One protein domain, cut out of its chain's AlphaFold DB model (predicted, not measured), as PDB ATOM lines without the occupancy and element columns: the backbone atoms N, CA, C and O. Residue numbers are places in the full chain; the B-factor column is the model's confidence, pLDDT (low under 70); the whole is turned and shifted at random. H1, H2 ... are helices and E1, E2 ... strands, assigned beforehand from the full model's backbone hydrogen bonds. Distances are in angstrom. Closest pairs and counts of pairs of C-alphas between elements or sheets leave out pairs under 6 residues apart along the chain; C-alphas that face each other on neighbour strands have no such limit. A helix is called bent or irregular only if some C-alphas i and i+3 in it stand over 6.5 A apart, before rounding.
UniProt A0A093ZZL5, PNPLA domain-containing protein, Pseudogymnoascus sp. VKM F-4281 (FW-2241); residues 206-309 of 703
ATOM      1  N   ALA A 206      -5.826   5.125  -8.396       93.75
ATOM      2  CA  ALA A 206      -6.188   6.252  -9.242       93.75
ATOM      3  C   ALA A 206      -6.641   5.797 -10.637       93.75
ATOM      4  O   ALA A 206      -5.929   5.081 -11.345       93.75
ATOM      5  N   THR A 207      -7.814   6.272 -11.061       93.75
ATOM      6  CA  THR A 207      -8.316   6.118 -12.435       93.75
ATOM      7  C   THR A 207      -8.399   7.487 -13.099       93.75
ATOM      8  O   THR A 207      -9.121   8.360 -12.630       93.75
ATOM      9  N   SER A 208      -7.677   7.673 -14.202       94.06
ATOM     10  CA  SER A 208      -7.683   8.895 -15.008       94.06
ATOM     11  C   SER A 208      -8.377   8.629 -16.342       94.06
ATOM     12  O   SER A 208      -8.005   7.692 -17.052       94.06
ATOM     13  N   VAL A 209      -9.364   9.453 -16.694       91.56
ATOM     14  CA  VAL A 209     -10.141   9.332 -17.938       91.56
ATOM     15  C   VAL A 209      -9.838  10.524 -18.847       91.56
ATOM     16  O   VAL A 209      -9.862  11.667 -18.396       91.56
ATOM     17  N   GLY A 210      -9.483  10.260 -20.103       85.44
ATOM     18  CA  GLY A 210      -9.240  11.264 -21.142       85.44
ATOM     19  C   GLY A 210     -10.402  11.379 -22.130       85.44
ATOM     20  O   GLY A 210     -11.242  10.484 -22.213       85.44
ATOM     21  N   THR A 211     -10.436  12.483 -22.876       77.19
ATOM     22  CA  THR A 211     -11.502  12.823 -23.837       77.19
ATOM     23  C   THR A 211     -11.142  12.522 -25.297       77.19
ATOM     24  O   THR A 211     -11.882  12.916 -26.191       77.19
ATOM     25  N   GLY A 212     -10.037  11.819 -25.564       74.44
ATOM     26  CA  GLY A 212      -9.585  11.462 -26.912       74.44
ATOM     27  C   GLY A 212      -8.200  12.006 -27.279       74.44
ATOM     28  O   GLY A 212      -7.469  12.499 -26.420       74.44
ATOM     29  N   GLU A 213      -7.857  11.887 -28.566       67.50
ATOM     30  CA  GLU A 213      -6.625  12.397 -29.194       67.50
ATOM     31  C   GLU A 213      -6.860  13.698 -29.984       67.50
ATOM     32  O   GLU A 213      -7.996  14.132 -30.189       67.50
ATOM     33  N   VAL A 214      -5.762  14.332 -30.413       59.59
ATOM     34  CA  VAL A 214      -5.732  15.644 -31.079       59.59
ATOM     35  C   VAL A 214      -6.663  15.695 -32.291       59.59
ATOM     36  O   VAL A 214      -6.614  14.786 -33.131       59.59
ATOM     37  N   PRO A 215      -7.461  16.771 -32.443       55.69
ATOM     38  CA  PRO A 215      -8.319  16.860 -33.594       55.69
ATOM     39  C   PRO A 215      -7.584  17.076 -34.929       55.69
ATOM     40  O   PRO A 215      -6.637  17.856 -35.012       55.69
ATOM     41  N   GLY A 216      -8.022  16.388 -35.989       50.84
ATOM     42  CA  GLY A 216      -7.499  16.504 -37.353       50.84
ATOM     43  C   GLY A 216      -7.710  17.905 -37.942       50.84
ATOM     44  O   GLY A 216      -8.650  18.618 -37.592       50.84
ATOM     45  N   THR A 217      -6.817  18.326 -38.844       47.28
ATOM     46  CA  THR A 217      -6.642  19.710 -39.337       47.28
ATOM     47  C   THR A 217      -7.742  20.219 -40.289       47.28
ATOM     48  O   THR A 217      -7.442  20.750 -41.357       47.28
ATOM     49  N   ALA A 218      -9.019  20.091 -39.933       43.59
ATOM     50  CA  ALA A 218     -10.154  20.480 -40.777       43.59
ATOM     51  C   ALA A 218     -10.794  21.833 -40.386       43.59
ATOM     52  O   ALA A 218     -12.009  21.994 -40.472       43.59
ATOM     53  N   PHE A 219     -10.005  22.827 -39.954       49.78
ATOM     54  CA  PHE A 219     -10.540  24.134 -39.537       49.78
ATOM     55  C   PHE A 219     -10.074  25.277 -40.452       49.78
ATOM     56  O   PHE A 219      -8.879  25.545 -40.568       49.78
ATOM     57  N   GLY A 220     -11.024  25.986 -41.074       44.31
ATOM     58  CA  GLY A 220     -10.775  27.183 -41.888       44.31
ATOM     59  C   GLY A 220     -11.057  28.503 -41.151       44.31
ATOM     60  O   GLY A 220     -11.967  28.588 -40.327       44.31
ATOM     61  N   GLY A 221     -10.301  29.561 -41.466       54.62
ATOM     62  CA  GLY A 221     -10.552  30.935 -40.991       54.62
ATOM     63  C   GLY A 221     -10.331  31.157 -39.484       54.62
ATOM     64  O   GLY A 221      -9.449  30.548 -38.883       54.62
ATOM     65  N   ASN A 222     -11.147  32.014 -38.849       45.28
ATOM     66  CA  ASN A 222     -11.077  32.337 -37.407       45.28
ATOM     67  C   ASN A 222     -11.243  31.115 -36.472       45.28
ATOM     68  O   ASN A 222     -10.886  31.186 -35.297       45.28
ATOM     69  N   LEU A 223     -11.737  29.979 -36.981       49.53
ATOM     70  CA  LEU A 223     -11.795  28.699 -36.262       49.53
ATOM     71  C   LEU A 223     -10.416  28.052 -36.073       49.53
ATOM     72  O   LEU A 223     -10.264  27.198 -35.203       49.53
ATOM     73  N   LYS A 224      -9.400  28.484 -36.828       56.56
ATOM     74  CA  LYS A 224      -8.031  27.975 -36.717       56.56
ATOM     75  C   LYS A 224      -7.398  28.277 -35.352       56.56
ATOM     76  O   LYS A 224      -6.853  27.371 -34.736       56.56
ATOM     77  N   ARG A 225      -7.546  29.501 -34.821       54.84
ATOM     78  CA  ARG A 225      -7.005  29.880 -33.489       54.84
ATOM     79  C   ARG A 225      -7.653  29.086 -32.349       54.84
ATOM     80  O   ARG A 225      -7.020  28.775 -31.341       54.84
ATOM     81  N   ILE A 226      -8.926  28.745 -32.529       53.81
ATOM     82  CA  ILE A 226      -9.681  27.917 -31.595       53.81
ATOM     83  C   ILE A 226      -9.168  26.471 -31.642       53.81
ATOM     84  O   ILE A 226      -8.849  25.899 -30.601       53.81
ATOM     85  N   ALA A 227      -9.003  25.911 -32.842       57.84
ATOM     86  CA  ALA A 227      -8.432  24.581 -33.037       57.84
ATOM     87  C   ALA A 227      -7.002  24.466 -32.489       57.84
ATOM     88  O   ALA A 227      -6.669  23.482 -31.839       57.84
ATOM     89  N   GLU A 228      -6.168  25.491 -32.678       60.22
ATOM     90  CA  GLU A 228      -4.820  25.561 -32.100       60.22
ATOM     91  C   GLU A 228      -4.844  25.516 -30.565       60.22
ATOM     92  O   GLU A 228      -3.987  24.882 -29.950       60.22
ATOM     93  N   SER A 229      -5.836  26.155 -29.937       59.59
ATOM     94  CA  SER A 229      -5.995  26.156 -28.479       59.59
ATOM     95  C   SER A 229      -6.432  24.781 -27.960       59.59
ATOM     96  O   SER A 229      -5.830  24.273 -27.018       59.59
ATOM     97  N   ILE A 230      -7.395  24.126 -28.620       61.72
ATOM     98  CA  ILE A 230      -7.829  22.754 -28.289       61.72
ATOM     99  C   ILE A 230      -6.671  21.764 -28.465       61.72
ATOM    100  O   ILE A 230      -6.402  20.960 -27.576       61.72
ATOM    101  N   THR A 231      -5.932  21.858 -29.574       58.88
ATOM    102  CA  THR A 231      -4.774  20.997 -29.857       58.88
ATOM    103  C   THR A 231      -3.710  21.094 -28.765       58.88
ATOM    104  O   THR A 231      -3.186  20.067 -28.329       58.88
ATOM    105  N   LYS A 232      -3.416  22.304 -28.265       60.56
ATOM    106  CA  LYS A 232      -2.480  22.504 -27.142       60.56
ATOM    107  C   LYS A 232      -2.966  21.827 -25.856       60.56
ATOM    108  O   LYS A 232      -2.167  21.192 -25.173       60.56
ATOM    109  N   ILE A 233      -4.259  21.931 -25.547       61.28
ATOM    110  CA  ILE A 233      -4.881  21.329 -24.355       61.28
ATOM    111  C   ILE A 233      -4.803  19.798 -24.414       61.28
ATOM    112  O   ILE A 233      -4.354  19.177 -23.447       61.28
ATOM    113  N   VAL A 234      -5.202  19.201 -25.546       59.16
ATOM    114  CA  VAL A 234      -5.233  17.740 -25.743       59.16
ATOM    115  C   VAL A 234      -3.825  17.152 -25.728       59.16
ATOM    116  O   VAL A 234      -3.574  16.205 -24.990       59.16
ATOM    117  N   THR A 235      -2.878  17.767 -26.444       56.72
ATOM    118  CA  THR A 235      -1.468  17.337 -26.411       56.72
ATOM    119  C   THR A 235      -0.903  17.413 -24.986       56.72
ATOM    120  O   THR A 235      -0.189  16.515 -24.545       56.72
ATOM    121  N   GLY A 236      -1.271  18.449 -24.221       63.44
ATOM    122  CA  GLY A 236      -0.900  18.572 -22.812       63.44
ATOM    123  C   GLY A 236      -1.457  17.453 -21.922       63.44
ATOM    124  O   GLY A 236      -0.772  17.022 -20.996       63.44
ATOM    125  N   CYS A 237      -2.659  16.934 -22.204       69.88
ATOM    126  CA  CYS A 237      -3.289  15.878 -21.402       69.88
ATOM    127  C   CYS A 237      -2.488  14.574 -21.390       69.88
ATOM    128  O   CYS A 237      -2.334  13.962 -20.325       69.88
ATOM    129  N   ASP A 238      -2.028  14.138 -22.564       72.81
ATOM    130  CA  ASP A 238      -1.317  12.868 -22.719       72.81
ATOM    131  C   ASP A 238       0.101  12.964 -22.151       72.81
ATOM    132  O   ASP A 238       0.500  12.103 -21.371       72.81
ATOM    133  N   VAL A 239       0.793  14.088 -22.379       74.12
ATOM    134  CA  VAL A 239       2.099  14.367 -21.753       74.12
ATOM    135  C   VAL A 239       2.011  14.312 -20.226       74.12
ATOM    136  O   VAL A 239       2.872  13.731 -19.566       74.12
ATOM    137  N   VAL A 240       0.961  14.886 -19.629       78.94
ATOM    138  CA  VAL A 240       0.775  14.843 -18.171       78.94
ATOM    139  C   VAL A 240       0.473  13.424 -17.675       78.94
ATOM    140  O   VAL A 240       0.960  13.044 -16.610       78.94
ATOM    141  N   ALA A 241      -0.290  12.626 -18.429       81.31
ATOM    142  CA  ALA A 241      -0.548  11.229 -18.076       81.31
ATOM    143  C   ALA A 241       0.744  10.396 -18.091       81.31
ATOM    144  O   ALA A 241       0.997   9.647 -17.146       81.31
ATOM    145  N   ASP A 242       1.583  10.581 -19.112       79.06
ATOM    146  CA  ASP A 242       2.874   9.900 -19.237       79.06
ATOM    147  C   ASP A 242       3.852  10.334 -18.141       79.06
ATOM    148  O   ASP A 242       4.537   9.505 -17.537       79.06
ATOM    149  N   ASN A 243       3.884  11.624 -17.805       81.44
ATOM    150  CA  ASN A 243       4.683  12.121 -16.687       81.44
ATOM    151  C   ASN A 243       4.222  11.523 -15.353       81.44
ATOM    152  O   ASN A 243       5.061  11.118 -14.550       81.44
ATOM    153  N   PHE A 244       2.908  11.420 -15.119       86.56
ATOM    154  CA  PHE A 244       2.374  10.802 -13.903       86.56
ATOM    155  C   PHE A 244       2.732   9.320 -13.824       86.56
ATOM    156  O   PHE A 244       3.162   8.848 -12.772       86.56
ATOM    157  N   TYR A 245       2.615   8.607 -14.946       85.88
ATOM    158  CA  TYR A 245       3.036   7.215 -15.068       85.88
ATOM    159  C   TYR A 245       4.520   7.042 -14.703       85.88
ATOM    160  O   TYR A 245       4.870   6.172 -13.908       85.88
ATOM    161  N   ASN A 246       5.391   7.898 -15.244       78.81
ATOM    162  CA  ASN A 246       6.836   7.829 -15.025       78.81
ATOM    163  C   ASN A 246       7.266   8.242 -13.613       78.81
ATOM    164  O   ASN A 246       8.237   7.687 -13.098       78.81
ATOM    165  N   ALA A 247       6.563   9.194 -12.996       82.12
ATOM    166  CA  ALA A 247       6.822   9.638 -11.629       82.12
ATOM    167  C   ALA A 247       6.326   8.632 -10.576       82.12
ATOM    168  O   ALA A 247       6.903   8.549  -9.498       82.12
ATOM    169  N   ASN A 248       5.296   7.839 -10.896       88.12
ATOM    170  CA  ASN A 248       4.629   6.927  -9.963       88.12
ATOM    171  C   ASN A 248       4.735   5.460 -10.411       88.12
ATOM    172  O   ASN A 248       3.741   4.728 -10.435       88.12
ATOM    173  N   LYS A 249       5.946   5.015 -10.776       85.62
ATOM    174  CA  LYS A 249       6.188   3.648 -11.279       85.62
ATOM    175  C   LYS A 249       5.724   2.563 -10.313       85.62
ATOM    176  O   LYS A 249       5.205   1.551 -10.775       85.62
ATOM    177  N   ASP A 250       5.826   2.798  -9.008       88.00
ATOM    178  CA  ASP A 250       5.362   1.853  -7.987       88.00
ATOM    179  C   ASP A 250       3.844   1.650  -8.075       88.00
ATOM    180  O   ASP A 250       3.368   0.518  -8.114       88.00
ATOM    181  N   MET A 251       3.071   2.729  -8.259       90.88
ATOM    182  CA  MET A 251       1.623   2.628  -8.478       90.88
ATOM    183  C   MET A 251       1.292   1.835  -9.740       90.88
ATOM    184  O   MET A 251       0.296   1.119  -9.785       90.88
ATOM    185  N   VAL A 252       2.098   1.958 -10.791       87.06
ATOM    186  CA  VAL A 252       1.889   1.207 -12.032       87.06
ATOM    187  C   VAL A 252       2.225  -0.271 -11.835       87.06
ATOM    188  O   VAL A 252       1.430  -1.134 -12.217       87.06
ATOM    189  N   ALA A 253       3.380  -0.566 -11.233       85.31
ATOM    190  CA  ALA A 253       3.848  -1.923 -10.965       85.31
ATOM    191  C   ALA A 253       2.853  -2.686 -10.077       85.31
ATOM    192  O   ALA A 253       2.501  -3.834 -10.361       85.31
ATOM    193  N   GLU A 254       2.311  -1.999  -9.074       88.38
ATOM    194  CA  GLU A 254       1.309  -2.515  -8.144       88.38
ATOM    195  C   GLU A 254      -0.120  -2.488  -8.705       88.38
ATOM    196  O   GLU A 254      -1.055  -2.927  -8.038       88.38
ATOM    197  N   LYS A 255      -0.313  -2.037  -9.955       91.38
ATOM    198  CA  LYS A 255      -1.623  -1.959 -10.631       91.38
ATOM    199  C   LYS A 255      -2.626  -1.092  -9.858       91.38
ATOM    200  O   LYS A 255      -3.788  -1.451  -9.707       91.38
ATOM    201  N   ARG A 256      -2.166   0.064  -9.389       91.56
ATOM    202  CA  ARG A 256      -2.942   1.095  -8.690       91.56
ATOM    203  C   ARG A 256      -3.194   2.345  -9.530       91.56
ATOM    204  O   ARG A 256      -4.008   3.166  -9.128       91.56
ATOM    205  N   TYR A 257      -2.562   2.504 -10.696       94.31
ATOM    206  CA  TYR A 257      -2.846   3.606 -11.626       94.31
ATOM    207  C   TYR A 257      -3.375   3.110 -12.977       94.31
ATOM    208  O   TYR A 257      -2.762   2.260 -13.627       94.31
ATOM    209  N   PHE A 258      -4.499   3.677 -13.426       93.56
ATOM    210  CA  PHE A 258      -5.164   3.311 -14.676       93.56
ATOM    211  C   PHE A 258      -5.543   4.548 -15.498       93.56
ATOM    212  O   PHE A 258      -6.440   5.300 -15.125       93.56
ATOM    213  N   ARG A 259      -4.908   4.724 -16.664       92.19
ATOM    214  CA  ARG A 259      -5.294   5.725 -17.672       92.19
ATOM    215  C   ARG A 259      -6.171   5.090 -18.752       92.19
ATOM    216  O   ARG A 259      -5.745   4.142 -19.421       92.19
ATOM    217  N   LEU A 260      -7.373   5.632 -18.925       90.44
ATOM    218  CA  LEU A 260      -8.330   5.273 -19.970       90.44
ATOM    219  C   LEU A 260      -8.495   6.472 -20.912       90.44
ATOM    220  O   LEU A 260      -8.958   7.522 -20.482       90.44
ATOM    221  N   ASN A 261      -8.096   6.337 -22.175       88.19
ATOM    222  CA  ASN A 261      -8.233   7.386 -23.188       88.19
ATOM    223  C   ASN A 261      -8.516   6.744 -24.553       88.19
ATOM    224  O   ASN A 261      -7.859   5.763 -24.906       88.19
ATOM    225  N   VAL A 262      -9.493   7.261 -25.301       82.88
ATOM    226  CA  VAL A 262      -9.859   6.722 -26.620       82.88
ATOM    227  C   VAL A 262      -8.858   7.226 -27.652       82.88
ATOM    228  O   VAL A 262      -8.893   8.383 -28.050       82.88
ATOM    229  N   THR A 263      -7.971   6.345 -28.102       70.12
ATOM    230  CA  THR A 263      -6.831   6.746 -28.932       70.12
ATOM    231  C   THR A 263      -7.166   6.921 -30.414       70.12
ATOM    232  O   THR A 263      -6.483   7.643 -31.111       70.12
ATOM    233  N   HIS A 264      -8.214   6.315 -30.979       69.44
ATOM    234  CA  HIS A 264      -8.408   6.379 -32.442       69.44
ATOM    235  C   HIS A 264      -9.826   6.775 -32.853       69.44
ATOM    236  O   HIS A 264     -10.803   6.111 -32.499       69.44
ATOM    237  N   GLY A 265      -9.903   7.817 -33.690       63.44
ATOM    238  CA  GLY A 265     -11.098   8.226 -34.433       63.44
ATOM    239  C   GLY A 265     -11.901   9.385 -33.844       63.44
ATOM    240  O   GLY A 265     -12.684   9.985 -34.568       63.44
ATOM    241  N   LEU A 266     -11.641   9.783 -32.594       70.12
ATOM    242  CA  LEU A 266     -12.260  10.986 -32.017       70.12
ATOM    243  C   LEU A 266     -11.621  12.295 -32.499       70.12
ATOM    244  O   LEU A 266     -12.250  13.341 -32.403       70.12
ATOM    245  N   GLY A 267     -10.418  12.248 -33.081       62.31
ATOM    246  CA  GLY A 267      -9.741  13.451 -33.572       62.31
ATOM    247  C   GLY A 267     -10.496  14.173 -34.702       62.31
ATOM    248  O   GLY A 267     -10.351  15.368 -34.906       62.31
ATOM    249  N   ASN A 268     -11.374  13.523 -35.457       60.81
ATOM    250  CA  ASN A 268     -12.096  14.246 -36.514       60.81
ATOM    251  C   ASN A 268     -13.322  15.013 -35.995       60.81
ATOM    252  O   ASN A 268     -13.964  15.728 -36.762       60.81
ATOM    253  N   ILE A 269     -13.639  14.889 -34.702       65.31
ATOM    254  CA  ILE A 269     -14.807  15.508 -34.088       65.31
ATOM    255  C   ILE A 269     -14.407  16.887 -33.562       65.31
ATOM    256  O   ILE A 269     -13.602  17.028 -32.644       65.31
ATOM    257  N   GLY A 270     -14.948  17.924 -34.203       59.03
ATOM    258  CA  GLY A 270     -14.778  19.307 -33.776       59.03
ATOM    259  C   GLY A 270     -15.691  19.684 -32.607       59.03
ATOM    260  O   GLY A 270     -16.317  18.852 -31.965       59.03
ATOM    261  N   LEU A 271     -15.820  20.988 -32.370       54.91
ATOM    262  CA  LEU A 271     -16.560  21.552 -31.235       54.91
ATOM    263  C   LEU A 271     -18.059  21.244 -31.204       54.91
ATOM    264  O   LEU A 271     -18.687  21.366 -30.162       54.91
ATOM    265  N   GLU A 272     -18.656  20.845 -32.320       58.16
ATOM    266  CA  GLU A 272     -20.070  20.474 -32.377       58.16
ATOM    267  C   GLU A 272     -20.281  18.996 -31.997       58.16
ATOM    268  O   GLU A 272     -20.983  18.264 -32.692       58.16
ATOM    269  N   GLU A 273     -19.686  18.549 -30.885       63.66
ATOM    270  CA  GLU A 273     -19.702  17.148 -30.424       63.66
ATOM    271  C   GLU A 273     -21.119  16.550 -30.368       63.66
ATOM    272  O   GLU A 273     -21.324  15.385 -30.709       63.66
ATOM    273  N   HIS A 274     -22.124  17.360 -30.013       66.38
ATOM    274  CA  HIS A 274     -23.528  16.942 -29.960       66.38
ATOM    275  C   HIS A 274     -24.081  16.439 -31.307       66.38
ATOM    276  O   HIS A 274     -25.062  15.694 -31.315       66.38
ATOM    277  N   LYS A 275     -23.478  16.826 -32.440       70.88
ATOM    278  CA  LYS A 275     -23.852  16.351 -33.784       70.88
ATOM    279  C   LYS A 275     -23.191  15.021 -34.149       70.88
ATOM    280  O   LYS A 275     -23.675  14.338 -35.045       70.88
ATOM    281  N   HIS A 276     -22.142  14.634 -33.425       76.38
ATOM    282  CA  HIS A 276     -21.316  13.455 -33.694       76.38
ATOM    283  C   HIS A 276     -21.415  12.393 -32.586       76.38
ATOM    284  O   HIS A 276     -20.593  11.482 -32.526       76.38
ATOM    285  N   ILE A 277     -22.436  12.455 -31.719       76.31
ATOM    286  CA  ILE A 277     -22.655  11.475 -30.637       76.31
ATOM    287  C   ILE A 277     -22.587  10.016 -31.133       76.31
ATOM    288  O   ILE A 277     -21.895   9.228 -30.486       76.31
ATOM    289  N   PRO A 278     -23.218   9.624 -32.263       77.50
ATOM    290  CA  PRO A 278     -23.109   8.252 -32.762       77.50
ATOM    291  C   PRO A 278     -21.663   7.820 -33.045       77.50
ATOM    292  O   PRO A 278     -21.289   6.685 -32.756       77.50
ATOM    293  N   GLU A 279     -20.831   8.729 -33.558       80.81
ATOM    294  CA  GLU A 279     -19.412   8.477 -33.825       80.81
ATOM    295  C   GLU A 279     -18.622   8.353 -32.517       80.81
ATOM    296  O   GLU A 279     -17.844   7.410 -32.359       80.81
ATOM    297  N   ILE A 280     -18.872   9.239 -31.540       81.06
ATOM    298  CA  ILE A 280     -18.244   9.179 -30.208       81.06
ATOM    299  C   ILE A 280     -18.535   7.836 -29.539       81.06
ATOM    300  O   ILE A 280     -17.620   7.181 -29.028       81.06
ATOM    301  N   VAL A 281     -19.799   7.403 -29.568       80.75
ATOM    302  CA  VAL A 281     -20.224   6.112 -29.021       80.75
ATOM    303  C   VAL A 281     -19.513   4.974 -29.749       80.75
ATOM    304  O   VAL A 281     -18.869   4.161 -29.091       80.75
ATOM    305  N   ALA A 282     -19.524   4.955 -31.085       79.44
ATOM    306  CA  ALA A 282     -18.889   3.896 -31.868       79.44
ATOM    307  C   ALA A 282     -17.373   3.782 -31.606       79.44
ATOM    308  O   ALA A 282     -16.840   2.678 -31.459       79.44
ATOM    309  N   HIS A 283     -16.664   4.909 -31.513       84.19
ATOM    310  CA  HIS A 283     -15.232   4.930 -31.207       84.19
ATOM    311  C   HIS A 283     -14.938   4.512 -29.763       84.19
ATOM    312  O   HIS A 283     -13.986   3.763 -29.524       84.19
ATOM    313  N   THR A 284     -15.777   4.922 -28.813       84.62
ATOM    314  CA  THR A 284     -15.665   4.518 -27.405       84.62
ATOM    315  C   THR A 284     -15.930   3.024 -27.235       84.62
ATOM    316  O   THR A 284     -15.159   2.332 -26.573       84.62
ATOM    317  N   GLU A 285     -16.966   2.485 -27.876       84.69
ATOM    318  CA  GLU A 285     -17.259   1.051 -27.877       84.69
ATOM    319  C   GLU A 285     -16.110   0.259 -28.494       84.69
ATOM    320  O   GLU A 285     -15.621  -0.689 -27.879       84.69
ATOM    321  N   ARG A 286     -15.593   0.700 -29.651       84.56
ATOM    322  CA  ARG A 286     -14.421   0.083 -30.286       84.56
ATOM    323  C   ARG A 286     -13.210   0.081 -29.358       84.56
ATOM    324  O   ARG A 286     -12.506  -0.922 -29.282       84.56
ATOM    325  N   TYR A 287     -12.964   1.178 -28.646       85.88
ATOM    326  CA  TYR A 287     -11.891   1.260 -27.660       85.88
ATOM    327  C   TYR A 287     -12.089   0.258 -26.517       85.88
ATOM    328  O   TYR A 287     -11.150  -0.461 -26.172       85.88
ATOM    329  N   LEU A 288     -13.305   0.171 -25.970       84.50
ATOM    330  CA  LEU A 288     -13.643  -0.698 -24.842       84.50
ATOM    331  C   LEU A 288     -13.608  -2.193 -25.185       84.50
ATOM    332  O   LEU A 288     -13.348  -2.992 -24.289       84.50
ATOM    333  N   ILE A 289     -13.837  -2.589 -26.444       85.25
ATOM    334  CA  ILE A 289     -13.774  -4.002 -26.863       85.25
ATOM    335  C   ILE A 289     -12.359  -4.494 -27.199       85.25
ATOM    336  O   ILE A 289     -12.165  -5.699 -27.351       85.25
ATOM    337  N   ARG A 290     -11.353  -3.612 -27.301       85.12
ATOM    338  CA  ARG A 290      -9.959  -4.043 -27.521       85.12
ATOM    339  C   ARG A 290      -9.503  -4.909 -26.347       85.12
ATOM    340  O   ARG A 290      -9.651  -4.505 -25.197       85.12
ATOM    341  N   ALA A 291      -8.889  -6.060 -26.629       81.44
ATOM    342  CA  ALA A 291      -8.442  -7.009 -25.602       81.44
ATOM    343  C   ALA A 291      -7.534  -6.361 -24.537       81.44
ATOM    344  O   ALA A 291      -7.663  -6.631 -23.340       81.44
ATOM    345  N   GLU A 292      -6.651  -5.453 -24.962       85.56
ATOM    346  CA  GLU A 292      -5.796  -4.670 -24.067       85.56
ATOM    347  C   GLU A 292      -6.620  -3.770 -23.130       85.56
ATOM    348  O   GLU A 292      -6.439  -3.811 -21.910       85.56
ATOM    349  N   THR A 293      -7.570  -3.006 -23.677       85.88
ATOM    350  CA  THR A 293      -8.458  -2.134 -22.898       85.88
ATOM    351  C   THR A 293      -9.331  -2.943 -21.948       85.88
ATOM    352  O   THR A 293      -9.416  -2.601 -20.772       85.88
ATOM    353  N   GLN A 294      -9.923  -4.050 -22.402       85.44
ATOM    354  CA  GLN A 294     -10.705  -4.944 -21.546       85.44
ATOM    355  C   GLN A 294      -9.872  -5.476 -20.377       85.44
ATOM    356  O   GLN A 294     -10.340  -5.493 -19.239       85.44
ATOM    357  N   THR A 295      -8.618  -5.857 -20.636       87.81
ATOM    358  CA  THR A 295      -7.681  -6.304 -19.596       87.81
ATOM    359  C   THR A 295      -7.376  -5.182 -18.606       87.81
ATOM    360  O   THR A 295      -7.382  -5.409 -17.396       87.81
ATOM    361  N   LYS A 296      -7.134  -3.962 -19.100       88.69
ATOM    362  CA  LYS A 296      -6.875  -2.780 -18.268       88.69
ATOM    363  C   LYS A 296      -8.085  -2.425 -17.397       88.69
ATOM    364  O   LYS A 296      -7.923  -2.222 -16.198       88.69
ATOM    365  N   VAL A 297      -9.291  -2.423 -17.967       86.88
ATOM    366  CA  VAL A 297     -10.549  -2.170 -17.248       86.88
ATOM    367  C   VAL A 297     -10.807  -3.250 -16.201       86.88
ATOM    368  O   VAL A 297     -11.163  -2.912 -15.077       86.88
ATOM    369  N   ARG A 298     -10.582  -4.531 -16.519       87.31
ATOM    370  CA  ARG A 298     -10.722  -5.624 -15.544       87.31
ATOM    371  C   ARG A 298      -9.772  -5.439 -14.362       87.31
ATOM    372  O   ARG A 298     -10.232  -5.423 -13.232       87.31
ATOM    373  N   LYS A 299      -8.484  -5.186 -14.621       89.44
ATOM    374  CA  LYS A 299      -7.492  -4.913 -13.564       89.44
ATOM    375  C   LYS A 299      -7.861  -3.692 -12.713       89.44
ATOM    376  O   LYS A 299      -7.647  -3.719 -11.509       89.44
ATOM    377  N   CYS A 300      -8.417  -2.651 -13.332       90.19
ATOM    378  CA  CYS A 300      -8.926  -1.476 -12.623       90.19
ATOM    379  C   CYS A 300     -10.083  -1.842 -11.688       90.19
ATOM    380  O   CYS A 300     -10.062  -1.490 -10.513       90.19
ATOM    381  N   VAL A 301     -11.058  -2.609 -12.183       86.88
ATOM    382  CA  VAL A 301     -12.169  -3.115 -11.369       86.88
ATOM    383  C   VAL A 301     -11.655  -3.976 -10.214       86.88
ATOM    384  O   VAL A 301     -12.076  -3.761  -9.084       86.88
ATOM    385  N   ASP A 302     -10.714  -4.886 -10.466       86.81
ATOM    386  CA  ASP A 302     -10.142  -5.750  -9.430       86.81
ATOM    387  C   ASP A 302      -9.436  -4.935  -8.334       86.81
ATOM    388  O   ASP A 302      -9.631  -5.203  -7.149       86.81
ATOM    389  N   ALA A 303      -8.655  -3.919  -8.714       87.12
ATOM    390  CA  ALA A 303      -7.968  -3.034  -7.772       87.12
ATOM    391  C   ALA A 303      -8.959  -2.230  -6.913       87.12
ATOM    392  O   ALA A 303      -8.823  -2.190  -5.693       87.12
ATOM    393  N   LEU A 304      -9.998  -1.659  -7.535       81.44
ATOM    394  CA  LEU A 304     -11.054  -0.924  -6.828       81.44
ATOM    395  C   LEU A 304     -11.854  -1.819  -5.866       81.44
ATOM    396  O   LEU A 304     -12.331  -1.348  -4.837       81.44
ATOM    397  N   MET A 305     -12.024  -3.102  -6.197       78.25
ATOM    398  CA  MET A 305     -12.760  -4.048  -5.356       78.25
ATOM    399  C   MET A 305     -11.903  -4.607  -4.211       78.25
ATOM    400  O   MET A 305     -12.431  -4.790  -3.115       78.25
ATOM    401  N   ARG A 306     -10.601  -4.852  -4.429       75.00
ATOM    402  CA  ARG A 306      -9.682  -5.423  -3.424       75.00
ATOM    403  C   ARG A 306      -9.498  -4.518  -2.208       75.00
ATOM    404  O   ARG A 306      -9.751  -4.958  -1.093       75.00
ATOM    405  N   GLU A 307      -9.161  -3.249  -2.425       62.56
ATOM    406  CA  GLU A 307      -8.907  -2.276  -1.343       62.56
ATOM    407  C   GLU A 307     -10.133  -2.047  -0.439       62.56
ATOM    408  O   GLU A 307     -10.027  -1.560   0.687       62.56
ATOM    409  N   ARG A 308     -11.331  -2.415  -0.906       61.94
ATOM    410  CA  ARG A 308     -12.560  -2.326  -0.115       61.94
ATOM    411  C   ARG A 308     -12.809  -3.557   0.761       61.94
ATOM    412  O   ARG A 308     -13.512  -3.436   1.760       61.94
ATOM    413  N   ILE A 309     -12.270  -4.719   0.391       52.53
ATOM    414  CA  ILE A 309     -12.378  -5.958   1.176       52.53
ATOM    415  C   ILE A 309     -11.413  -5.904   2.368       52.53
ATOM    416  O   ILE A 309     -11.817  -6.238   3.480       52.53
TER     417      ILE A 309
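AT A GLANCE: This is residues 206 to 309 of the 703 residues of the protein "PNPLA domain-containing protein" of Pseudogymnoascus sp. VKM F-4281 (FW-2241) (UniProt A0A093ZZL5). A short ribbon of two parallel strands, E1 and E2, lies between the last part of one long helix, H1, and a second long helix, H4; H3 meets H4 near their ends to make a corner. The link of residues 210 to 222 runs from E1 out to one end of the long axis, and H1 folds back from there to the small helix H2 and then E2. The printed part has 104 residues, with four named helices and two named strands in the order E1, H1, H2, E2, H3, H4; the sheet has the order E1, E2, and the class is mostly helix. The whole is loose, with a radius of gyration of the C-alphas of 16.1 A, and elongated, with spans of 55 by 30 by 21 A.

IN THESE COORDINATES: E1 is residues 206 to 209, 10.0 A long, with C-alpha 206 at (-6.188, 6.252, -9.242). H1, the longest helix, is residues 223 to 247 and spans 36.3 A from C-alpha 223 at (-11.795, 28.699, -36.262). H2 is residues 249 to 253, and E2 is residues 257 to 260. H3 is residues 277 to 289, 18.2 A long. H4 is residues 291 to 309, 27.1 A long, with C-alpha 309 at (-12.378, -5.958, 1.176). H4 is neither bent nor irregular, but only just: C-alphas 304 and 307 are 6.0 A apart.

HOW THE PARTS SIT: E1 and E2 are parallel neighbours, with 12 degrees between their directions. N 208 and O 258 are within hydrogen-bond range at 2.8 A, and N 258 and O 206 at 2.9 A. E1, H1 with H2, and E2 form a strand-helix-strand unit, two parallel neighbour strands with helices between them in the chain, with a right-handed crossover. The closest C-alphas of H1 and E2 are those of Ala 241 and Arg 259, 7.3 A apart. Those of E2 and H4 are of Phe 258 and Cys 300, 6.4 A apart. H1 and H4 are apart. H1 and H2 are close but not clearly touching, with the closest C-alphas, of Tyr 245 and Val 252, 6.8 A apart. H3 and H4 are close but not clearly touching, with the closest C-alphas, of Leu 288 and Gln 294, 6.1 A apart. Their lines are about perpendicular, at 77 degrees. Every O i to N i+4 pair is within hydrogen-bond range in H2 and H3, against 20 of 21 in H1 and 13 of 15 in H4.

THE WHOLE: The two C-alphas farthest apart are those of Gly 221 and Ile 309, at 56.1 A. The printed part has no cut. The links E1 to H1, 13 residues, and E2 to H3, 16 residues, are long. The mean pLDDT of the printed part is 74.6; residues 213 to 237, 264 to 265, 267 to 274 and 307 to 309 are under 70.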